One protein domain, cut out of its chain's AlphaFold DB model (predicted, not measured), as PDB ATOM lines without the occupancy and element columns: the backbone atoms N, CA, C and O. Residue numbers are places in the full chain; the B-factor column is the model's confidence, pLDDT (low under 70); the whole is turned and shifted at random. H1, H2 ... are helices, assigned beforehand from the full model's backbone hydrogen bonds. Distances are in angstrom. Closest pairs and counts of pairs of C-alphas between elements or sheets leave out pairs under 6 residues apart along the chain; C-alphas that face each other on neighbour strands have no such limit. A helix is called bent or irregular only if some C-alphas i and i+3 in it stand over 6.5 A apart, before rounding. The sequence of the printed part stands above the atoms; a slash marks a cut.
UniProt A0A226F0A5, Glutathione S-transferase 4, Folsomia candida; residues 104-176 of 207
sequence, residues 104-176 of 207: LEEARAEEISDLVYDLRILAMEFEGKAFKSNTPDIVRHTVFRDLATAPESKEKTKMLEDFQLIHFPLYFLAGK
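Overview. This is residues 104 to 176 of the 207 residues of the protein "Glutathione S-transferase 4" of Folsomia candida (UniProt A0A226F0A5). Two long helices, H1 and H3, run loosely side by side in opposite ways, nearest each other around Leu 119 and Phe 163, and the short helix H2 sits beside them towards the end where H1 finishes and H3 starts. The first half of H1, residues 104 to 114, sticks out free, and a long loop, residues 126 to 142, swings out at the H2 end before the chain folds back into H2. The printed part has 73 residues with three named helices, in the order H1, H2, H3, and no named strand; its class is all helix. It is only just loose, close to compact, with a radius of gyration of the C-alphas of 13.6 A, and the C-alphas span 38 by 29 by 17 A.

Along the chain. H1 takes residues 104 to 125 and measures 32.3 A from C-alpha 104 at (14.196, -2.019, -41.136) to C-alpha 125 at (19.659, -10.916, -10.600). H2 takes residues 143 to 149 and is 9.9 A long. H3 takes residues 154 to 172 and measures 24.0 A, ending with C-alpha 172 at (16.497, 7.498, -26.183). H3 is irregular, with C-alphas 166 and 169 standing 7.6 A apart, and has a kink of 46 degrees near residue 166.

Arrangement. H1 and H3 only just touch, with 3 pairs of C-alphas within 8 A, the closest being those of Leu 119 and Phe 163 at 7.1 A. They run opposite ways at a shallow tilt of 15 degrees, and H1 touches H3 with residues 115 to 123 alone, while H3 touches H1 with residues 159 to 167 alone. H1 touches H2 with residues 120 to 124 alone; the closest C-alphas are those of Arg 120 and Val 143, 6.7 A apart. These two run the same way at a steep tilt of 67 degrees. H2 and H3 are close but not clearly touching, with the C-alphas of Leu 147 and Lys 156 closest at 7.5 A, and run opposite ways at a steep tilt of 58 degrees. Every O i to N i+4 pair is within hydrogen-bond range in H2, against 17 of 18 in H1 and 12 of 15 in H3.

Size, cuts and confidence. The two C-alphas farthest apart are those of Pro 136 and Lys 176, at 40.8 A. Without residues 104 to 114, the remaining 62 residues span 39 by 23 by 16 A. The printed part has no cut. The link from H1 to H2 is long, with 17 residues, and the link from H2 to H3 is tight, with 4. The mean pLDDT of the printed part is 74.7; the model's confidence is under 70 at residues 134 to 142 and 166 to 176.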
ATOM      1  N   LEU A 104      13.911  -2.858 -42.302       87.31
ATOM      2  CA  LEU A 104      14.196  -2.019 -41.136       87.31
ATOM      3  C   LEU A 104      13.186  -2.232 -40.001       87.31
ATOM      4  O   LEU A 104      13.571  -2.246 -38.833       87.31
ATOM      5  N   GLU A 105      11.904  -2.412 -40.326       83.25
ATOM      6  CA  GLU A 105      10.878  -2.742 -39.330       83.25
ATOM      7  C   GLU A 105      11.098  -4.143 -38.744       83.25
ATOM      8  O   GLU A 105      10.954  -4.319 -37.534       83.25
ATOM      9  N   GLU A 106      11.507  -5.110 -39.574       84.06
ATOM     10  CA  GLU A 106      11.870  -6.459 -39.128       84.06
ATOM     11  C   GLU A 106      13.064  -6.441 -38.181       84.06
ATOM     12  O   GLU A 106      12.980  -6.982 -37.077       84.06
ATOM     13  N   ALA A 107      14.146  -5.768 -38.570       84.62
ATOM     14  CA  ALA A 107      15.325  -5.618 -37.729       84.62
ATOM     15  C   ALA A 107      14.960  -4.982 -36.382       84.62
ATOM     16  O   ALA A 107      15.366  -5.481 -35.336       84.62
ATOM     17  N   ARG A 108      14.119  -3.940 -36.392       82.00
ATOM     18  CA  ARG A 108      13.657  -3.261 -35.176       82.00
ATOM     19  C   ARG A 108      12.814  -4.161 -34.273       82.00
ATOM     20  O   ARG A 108      12.958  -4.108 -33.054       82.00
ATOM     21  N   ALA A 109      11.932  -4.977 -34.845       80.94
ATOM     22  CA  ALA A 109      11.117  -5.921 -34.084       80.94
ATOM     23  C   ALA A 109      11.975  -7.017 -33.425       80.94
ATOM     24  O   ALA A 109      11.728  -7.399 -32.274       80.94
ATOM     25  N   GLU A 110      12.999  -7.501 -34.131       82.62
ATOM     26  CA  GLU A 110      13.962  -8.466 -33.598       82.62
ATOM     27  C   GLU A 110      14.815  -7.841 -32.479       82.62
ATOM     28  O   GLU A 110      14.917  -8.428 -31.401       82.62
ATOM     29  N   GLU A 111      15.305  -6.614 -32.676       83.56
ATOM     30  CA  GLU A 111      16.072  -5.832 -31.695       83.56
ATOM     31  C   GLU A 111      15.298  -5.650 -30.373       83.56
ATOM     32  O   GLU A 111      15.818  -5.911 -29.287       83.56
ATOM     33  N   ILE A 112      14.013  -5.278 -30.457       81.00
ATOM     34  CA  ILE A 112      13.130  -5.124 -29.287       81.00
ATOM     35  C   ILE A 112      12.914  -6.463 -28.574       81.00
ATOM     36  O   ILE A 112      12.853  -6.513 -27.343       81.00
ATOM     37  N   SER A 113      12.767  -7.555 -29.328       80.50
ATOM     38  CA  SER A 113      12.547  -8.883 -28.750       80.50
ATOM     39  C   SER A 113      13.744  -9.337 -27.914       80.50
ATOM     40  O   SER A 113      13.551  -9.874 -26.819       80.50
ATOM     41  N   ASP A 114      14.955  -9.071 -28.401       83.50
ATOM     42  CA  ASP A 114      16.207  -9.396 -27.712       83.50
ATOM     43  C   ASP A 114      16.396  -8.512 -26.481       83.50
ATOM     44  O   ASP A 114      16.621  -9.016 -25.383       83.50
ATOM     45  N   LEU A 115      16.137  -7.211 -26.616       80.69
ATOM     46  CA  LEU A 115      16.168  -6.274 -25.497       80.69
ATOM     47  C   LEU A 115      15.243  -6.705 -24.345       80.69
ATOM     48  O   LEU A 115      15.633  -6.706 -23.178       80.69
ATOM     49  N   VAL A 116      14.000  -7.086 -24.649       78.06
ATOM     50  CA  VAL A 116      13.045  -7.540 -23.624       78.06
ATOM     51  C   VAL A 116      13.533  -8.816 -22.941       78.06
ATOM     52  O   VAL A 116      13.278  -9.015 -21.750       78.06
ATOM     53  N   TYR A 117      14.199  -9.693 -23.684       79.19
ATOM     54  CA  TYR A 117      14.773 -10.914 -23.145       79.19
ATOM     55  C   TYR A 117      15.935 -10.616 -22.190       79.19
ATOM     56  O   TYR A 117      15.926 -11.111 -21.059       79.19
ATOM     57  N   ASP A 118      16.853  -9.732 -22.579       81.25
ATOM     58  CA  ASP A 118      17.996  -9.316 -21.762       81.25
ATOM     59  C   ASP A 118      17.554  -8.612 -20.476       81.25
ATOM     60  O   ASP A 118      17.985  -8.977 -19.381       81.25
ATOM     61  N   LEU A 119      16.593  -7.688 -20.575       79.56
ATOM     62  CA  LEU A 119      16.018  -7.002 -19.415       79.56
ATOM     63  C   LEU A 119      15.386  -7.979 -18.417       79.56
ATOM     64  O   LEU A 119      15.477  -7.785 -17.202       79.56
ATOM     65  N   ARG A 120      14.737  -9.044 -18.907       79.12
ATOM     66  CA  ARG A 120      14.171 -10.084 -18.035       79.12
ATOM     67  C   ARG A 120      15.260 -10.857 -17.311       79.12
ATOM     68  O   ARG A 120      15.073 -11.143 -16.132       79.12
ATOM     69  N   ILE A 121      16.351 -11.202 -17.996       80.06
ATOM     70  CA  ILE A 121      17.491 -11.903 -17.391       80.06
ATOM     71  C   ILE A 121      18.117 -11.033 -16.309       80.06
ATOM     72  O   ILE A 121      18.224 -11.482 -15.169       80.06
ATOM     73  N   LEU A 122      18.441  -9.784 -16.642       81.44
ATOM     74  CA  LEU A 122      19.043  -8.831 -15.718       81.44
ATOM     75  C   LEU A 122      18.184  -8.657 -14.468       81.44
ATOM     76  O   LEU A 122      18.669  -8.742 -13.344       81.44
ATOM     77  N   ALA A 123      16.876  -8.502 -14.639       80.31
ATOM     78  CA  ALA A 123      15.978  -8.386 -13.508       80.31
ATOM     79  C   ALA A 123      15.980  -9.588 -12.568       80.31
ATOM     80  O   ALA A 123      15.734  -9.428 -11.373       80.31
ATOM     81  N   MET A 124      16.232 -10.797 -13.076       79.31
ATOM     82  CA  MET A 124      16.301 -11.965 -12.205       79.31
ATOM     83  C   MET A 124      17.454 -11.866 -11.203       79.31
ATOM     84  O   MET A 124      17.344 -12.428 -10.117       79.31
ATOM     85  N   GLU A 125      18.522 -11.127 -11.510       83.38
ATOM     86  CA  GLU A 125      19.659 -10.916 -10.600       83.38
ATOM     87  C   GLU A 125      19.301 -10.058  -9.373       83.38
ATOM     88  O   GLU A 125      19.967 -10.113  -8.326       83.38
ATOM     89  N   PHE A 126      18.227  -9.278  -9.500       82.50
ATOM     90  CA  PHE A 126      17.678  -8.415  -8.458       82.50
ATOM     91  C   PHE A 126      16.529  -9.062  -7.692       82.50
ATOM     92  O   PHE A 126      16.050  -8.502  -6.701       82.50
ATOM     93  N   GLU A 127      16.085 -10.244  -8.104       82.31
ATOM     94  CA  GLU A 127      15.045 -10.951  -7.383       82.31
ATOM     95  C   GLU A 127      15.535 -11.378  -5.986       82.31
ATOM     96  O   GLU A 127      16.664 -11.831  -5.794       82.31
ATOM     97  N   GLY A 128      14.684 -11.189  -4.977       82.06
ATOM     98  CA  GLY A 128      15.011 -11.367  -3.564       82.06
ATOM     99  C   GLY A 128      15.687 -10.149  -2.929       82.06
ATOM    100  O   GLY A 128      15.756 -10.090  -1.705       82.06
ATOM    101  N   LYS A 129      16.136  -9.176  -3.736       87.00
ATOM    102  CA  LYS A 129      16.738  -7.913  -3.282       87.00
ATOM    103  C   LYS A 129      15.804  -6.726  -3.524       87.00
ATOM    104  O   LYS A 129      15.385  -6.067  -2.584       87.00
ATOM    105  N   ALA A 130      15.461  -6.481  -4.789       83.06
ATOM    106  CA  ALA A 130      14.634  -5.351  -5.210       83.06
ATOM    107  C   ALA A 130      13.140  -5.697  -5.261       83.06
ATOM    108  O   ALA A 130      12.292  -4.855  -4.992       83.06
ATOM    109  N   PHE A 131      12.809  -6.941  -5.603       83.00
ATOM    110  CA  PHE A 131      11.434  -7.429  -5.659       83.00
ATOM    111  C   PHE A 131      11.390  -8.922  -5.338       83.00
ATOM    112  O   PHE A 131      12.403  -9.622  -5.398       83.00
ATOM    113  N   LYS A 132      10.202  -9.431  -5.017       83.00
ATOM    114  CA  LYS A 132       9.961 -10.861  -4.817       83.00
ATOM    115  C   LYS A 132       8.868 -11.308  -5.767       83.00
ATOM    116  O   LYS A 132       7.774 -10.747  -5.746       83.00
ATOM    117  N   SER A 133       9.149 -12.315  -6.586       74.50
ATOM    118  CA  SER A 133       8.117 -12.874  -7.447       74.50
ATOM    119  C   SER A 133       7.334 -13.956  -6.715       74.50
ATOM    120  O   SER A 133       7.906 -14.849  -6.090       74.50
ATOM    121  N   ASN A 134       6.008 -13.901  -6.830       69.44
ATOM    122  CA  ASN A 134       5.118 -14.936  -6.299       69.44
ATOM    123  C   ASN A 134       4.905 -16.093  -7.289       69.44
ATOM    124  O   ASN A 134       4.252 -17.080  -6.956       69.44
ATOM    125  N   THR A 135       5.424 -15.984  -8.515       66.31
ATOM    126  CA  THR A 135       5.246 -16.999  -9.559       66.31
ATOM    127  C   THR A 135       6.436 -17.960  -9.633       66.31
ATOM    128  O   THR A 135       7.573 -17.504  -9.794       66.31
ATOM    129  N   PRO A 136       6.198 -19.288  -9.566       61.44
ATOM    130  CA  PRO A 136       7.231 -20.289  -9.790       61.44
ATOM    131  C   PRO A 136       7.538 -20.334 -11.285       61.44
ATOM    132  O   PRO A 136       6.783 -20.902 -12.073       61.44
ATOM    133  N   ASP A 137       8.606 -19.665 -11.696       62.50
ATOM    134  CA  ASP A 137       8.939 -19.523 -13.106       62.50
ATOM    135  C   ASP A 137      10.462 -19.549 -13.309       62.50
ATOM    136  O   ASP A 137      11.213 -19.086 -12.452       62.50
ATOM    137  N   ILE A 138      10.907 -20.156 -14.413       60.09
ATOM    138  CA  ILE A 138      12.327 -20.360 -14.751       60.09
ATOM    139  C   ILE A 138      12.935 -19.057 -15.270       60.09
ATOM    140  O   ILE A 138      14.052 -18.712 -14.904       60.09
ATOM    141  N   VAL A 139      12.173 -18.331 -16.093       57.44
ATOM    142  CA  VAL A 139      12.469 -16.956 -16.502       57.44
ATOM    143  C   VAL A 139      11.169 -16.181 -16.381       57.44
ATOM    144  O   VAL A 139      10.220 -16.377 -17.145       57.44
ATOM    145  N   ARG A 140      11.108 -15.343 -15.351       66.31
ATOM    146  CA  ARG A 140       9.843 -14.842 -14.822       66.31
ATOM    147  C   ARG A 140       9.251 -13.759 -15.713       66.31
ATOM    148  O   ARG A 140       9.712 -12.625 -15.748       66.31
ATOM    149  N   HIS A 141       8.160 -14.084 -16.392       64.69
ATOM    150  CA  HIS A 141       7.433 -13.139 -17.245       64.69
ATOM    151  C   HIS A 141       6.727 -12.003 -16.474       64.69
ATOM    152  O   HIS A 141       6.301 -11.026 -17.086       64.69
ATOM    153  N   THR A 142       6.569 -12.125 -15.153       67.69
ATOM    154  CA  THR A 142       5.936 -11.109 -14.292       67.69
ATOM    155  C   THR A 142       6.924 -10.121 -13.701       67.69
ATOM    156  O   THR A 142       6.493  -9.197 -13.026       67.69
ATOM    157  N   VAL A 143       8.221 -10.290 -13.959       70.00
ATOM    158  CA  VAL A 143       9.309  -9.479 -13.404       70.00
ATOM    159  C   VAL A 143       9.014  -7.984 -13.426       70.00
ATOM    160  O   VAL A 143       9.121  -7.341 -12.393       70.00
ATOM    161  N   PHE A 144       8.579  -7.433 -14.561       75.50
ATOM    162  CA  PHE A 144       8.348  -5.990 -14.662       75.50
ATOM    163  C   PHE A 144       7.147  -5.535 -13.834       75.50
ATOM    164  O   PHE A 144       7.172  -4.463 -13.241       75.50
ATOM    165  N   ARG A 145       6.108  -6.369 -13.742       77.19
ATOM    166  CA  ARG A 145       4.937  -6.105 -12.900       77.19
ATOM    167  C   ARG A 145       5.292  -6.214 -11.418       77.19
ATOM    168  O   ARG A 145       4.899  -5.366 -10.623       77.19
ATOM    169  N   ASP A 146       6.019  -7.261 -11.049       75.94
ATOM    170  CA  ASP A 146       6.424  -7.515  -9.669       75.94
ATOM    171  C   ASP A 146       7.410  -6.422  -9.203       75.94
ATOM    172  O   ASP A 146       7.296  -5.936  -8.086       75.94
ATOM    173  N   LEU A 147       8.295  -5.948 -10.086       76.62
ATOM    174  CA  LEU A 147       9.144  -4.774  -9.862       76.62
ATOM    175  C   LEU A 147       8.330  -3.484  -9.717       76.62
ATOM    176  O   LEU A 147       8.562  -2.716  -8.787       76.62
ATOM    177  N   ALA A 148       7.379  -3.229 -10.620       78.75
ATOM    178  CA  ALA A 148       6.556  -2.021 -10.579       78.75
ATOM    179  C   ALA A 148       5.747  -1.923  -9.278       78.75
ATOM    180  O   ALA A 148       5.576  -0.836  -8.735       78.75
ATOM    181  N   THR A 149       5.291  -3.067  -8.765       80.31
ATOM    182  CA  THR A 149       4.526  -3.170  -7.513       80.31
ATOM    183  C   THR A 149       5.399  -3.301  -6.263       80.31
ATOM    184  O   THR A 149       4.874  -3.218  -5.152       80.31
ATOM    185  N   ALA A 150       6.713  -3.493  -6.410       82.00
ATOM    186  CA  ALA A 150       7.628  -3.581  -5.281       82.00
ATOM    187  C   ALA A 150       7.770  -2.220  -4.576       82.00
ATOM    188  O   ALA A 150       7.776  -1.183  -5.251       82.00
ATOM    189  N   PRO A 151       7.921  -2.205  -3.237       87.06
ATOM    190  CA  PRO A 151       8.191  -0.976  -2.502       87.06
ATOM    191  C   PRO A 151       9.501  -0.337  -2.976       87.06
ATOM    192  O   PRO A 151      10.410  -1.026  -3.442       87.06
ATOM    193  N   GLU A 152       9.599   0.985  -2.850       88.19
ATOM    194  CA  GLU A 152      10.831   1.700  -3.175       88.19
ATOM    195  C   GLU A 152      11.983   1.234  -2.275       88.19
ATOM    196  O   GLU A 152      11.859   1.172  -1.050       88.19
ATOM    197  N   SER A 153      13.109   0.888  -2.894       91.19
ATOM    198  CA  SER A 153      14.325   0.433  -2.222       91.19
ATOM    199  C   SER A 153      15.558   0.872  -3.006       91.19
ATOM    200  O   SER A 153      15.479   1.134  -4.207       91.19
ATOM    201  N   LYS A 154      16.721   0.922  -2.345       91.44
ATOM    202  CA  LYS A 154      17.987   1.277  -3.010       91.44
ATOM    203  C   LYS A 154      18.316   0.293  -4.132       91.44
ATOM    204  O   LYS A 154      18.843   0.675  -5.170       91.44
ATOM    205  N   GLU A 155      17.973  -0.971  -3.929       89.31
ATOM    206  CA  GLU A 155      18.158  -2.060  -4.874       89.31
ATOM    207  C   GLU A 155      17.244  -1.905  -6.093       89.31
ATOM    208  O   GLU A 155      17.686  -2.166  -7.210       89.31
ATOM    209  N   LYS A 156      16.002  -1.442  -5.898       85.81
ATOM    210  CA  LYS A 156      15.076  -1.106  -6.988       85.81
ATOM    211  C   LYS A 156      15.587   0.087  -7.792       85.81
ATOM    212  O   LYS A 156      15.616   0.008  -9.016       85.81
ATOM    213  N   THR A 157      16.041   1.153  -7.132       86.44
ATOM    214  CA  THR A 157      16.630   2.317  -7.813       86.44
ATOM    215  C   THR A 157      17.853   1.918  -8.628       86.44
ATOM    216  O   THR A 157      17.903   2.209  -9.818       86.44
ATOM    217  N   LYS A 158      18.780   1.156  -8.035       87.44
ATOM    218  CA  LYS A 158      19.962   0.641  -8.735       87.44
ATOM    219  C   LYS A 158      19.588  -0.204  -9.955       87.44
ATOM    220  O   LYS A 158      20.176  -0.050 -11.013       87.44
ATOM    221  N   MET A 159      18.594  -1.079  -9.825       82.12
ATOM    222  CA  MET A 159      18.116  -1.888 -10.947       82.12
ATOM    223  C   MET A 159      17.574  -1.024 -12.095       82.12
ATOM    224  O   MET A 159      17.824  -1.318 -13.262       82.12
ATOM    225  N   LEU A 160      16.837   0.045 -11.777       82.62
ATOM    226  CA  LEU A 160      16.335   0.991 -12.776       82.62
ATOM    227  C   LEU A 160      17.471   1.792 -13.428       82.62
ATOM    228  O   LEU A 160      17.422   2.033 -14.632       82.62
ATOM    229  N   GLU A 161      18.498   2.169 -12.667       83.56
ATOM    230  CA  GLU A 161      19.716   2.794 -13.200       83.56
ATOM    231  C   GLU A 161      20.467   1.839 -14.136       83.56
ATOM    232  O   GLU A 161      20.819   2.227 -15.249       83.56
ATOM    233  N   ASP A 162      20.635   0.572 -13.751       81.56
ATOM    234  CA  ASP A 162      21.287  -0.449 -14.578       81.56
ATOM    235  C   ASP A 162      20.492  -0.701 -15.875       81.56
ATOM    236  O   ASP A 162      21.075  -0.796 -16.957       81.56
ATOM    237  N   PHE A 163      19.155  -0.700 -15.815       79.62
ATOM    238  CA  PHE A 163      18.296  -0.751 -17.007       79.62
ATOM    239  C   PHE A 163      18.528   0.441 -17.939       79.62
ATOM    240  O   PHE A 163      18.596   0.277 -19.160       79.62
ATOM    241  N   GLN A 164      18.655   1.643 -17.375       73.19
ATOM    242  CA  GLN A 164      18.927   2.850 -18.147       73.19
ATOM    243  C   GLN A 164      20.328   2.823 -18.765       73.19
ATOM    244  O   GLN A 164      20.485   3.204 -19.923       73.19
ATOM    245  N   LEU A 165      21.336   2.341 -18.038       73.75
ATOM    246  CA  LEU A 165      22.724   2.296 -18.498       73.75
ATOM    247  C   LEU A 165      22.950   1.260 -19.599       73.75
ATOM    248  O   LEU A 165      23.627   1.558 -20.581       73.75
ATOM    249  N   ILE A 166      22.383   0.061 -19.453       67.44
ATOM    250  CA  ILE A 166      22.613  -1.038 -20.398       67.44
ATOM    251  C   ILE A 166      21.827  -0.816 -21.700       67.44
ATOM    252  O   ILE A 166      22.288  -1.220 -22.766       67.44
ATOM    253  N   HIS A 167      20.671  -0.140 -21.655       62.34
ATOM    254  CA  HIS A 167      19.714  -0.228 -22.765       62.34
ATOM    255  C   HIS A 167      19.115   1.090 -23.270       62.34
ATOM    256  O   HIS A 167      18.717   1.159 -24.435       62.34
ATOM    257  N   PHE A 168      19.070   2.157 -22.468       56.56
ATOM    258  CA  PHE A 168      18.503   3.433 -22.922       56.56
ATOM    259  C   PHE A 168      19.404   4.339 -23.792       56.56
ATOM    260  O   PHE A 168      18.837   5.233 -24.426       56.56
ATOM    261  N   PRO A 169      20.740   4.167 -23.925       49.50
ATOM    262  CA  PRO A 169      21.531   5.111 -24.707       49.50
ATOM    263  C   PRO A 169      21.094   5.191 -26.182       49.50
ATOM    264  O   PRO A 169      20.790   6.262 -26.681       49.50
ATOM    265  N   LEU A 170      20.963   4.091 -26.919       49.84
ATOM    266  CA  LEU A 170      20.821   4.211 -28.383       49.84
ATOM    267  C   LEU A 170      19.411   4.590 -28.871       49.84
ATOM    268  O   LEU A 170      19.277   5.239 -29.905       49.84
ATOM    269  N   TYR A 171      18.366   4.244 -28.122       50.41
ATOM    270  CA  TYR A 171      16.973   4.497 -28.519       50.41
ATOM    271  C   TYR A 171      16.398   5.798 -27.966       50.41
ATOM    272  O   TYR A 171      15.414   6.303 -28.502       50.41
ATOM    273  N   PHE A 172      17.008   6.335 -26.907       48.06
ATOM    274  CA  PHE A 172      16.497   7.498 -26.183       48.06
ATOM    275  C   PHE A 172      17.495   8.665 -26.129       48.06
ATOM    276  O   PHE A 172      17.128   9.741 -25.664       48.06
ATOM    277  N   LEU A 173      18.732   8.514 -26.638       43.19
ATOM    278  CA  LEU A 173      19.662   9.646 -26.807       43.19
ATOM    279  C   LEU A 173      19.343  10.528 -28.021       43.19
ATOM    280  O   LEU A 173      19.870  11.637 -28.114       43.19
ATOM    281  N   ALA A 174      18.459  10.102 -28.925       39.31
ATOM    282  CA  ALA A 174      17.978  10.937 -30.025       39.31
ATOM    283  C   ALA A 174      16.832  11.862 -29.566       39.31
ATOM    284  O   ALA A 174      15.720  11.805 -30.077       39.31
ATOM    285  N   GLY A 175      17.091  12.713 -28.571       38.06
ATOM    286  CA  GLY A 175      16.134  13.726 -28.127       38.06
ATOM    287  C   GLY A 175      16.404  14.208 -26.707       38.06
ATOM    288  O   GLY A 175      16.711  13.439 -25.810       38.06
ATOM    289  N   LYS A 176      16.343  15.516 -26.496       37.41
ATOM    290  CA  LYS A 176      16.778  16.224 -25.286       37.41
ATOM    291  C   LYS A 176      16.194  15.657 -23.975       37.41
ATOM    292  O   LYS A 176      14.990  15.481 -23.843       37.41
TER     293      LYS A 176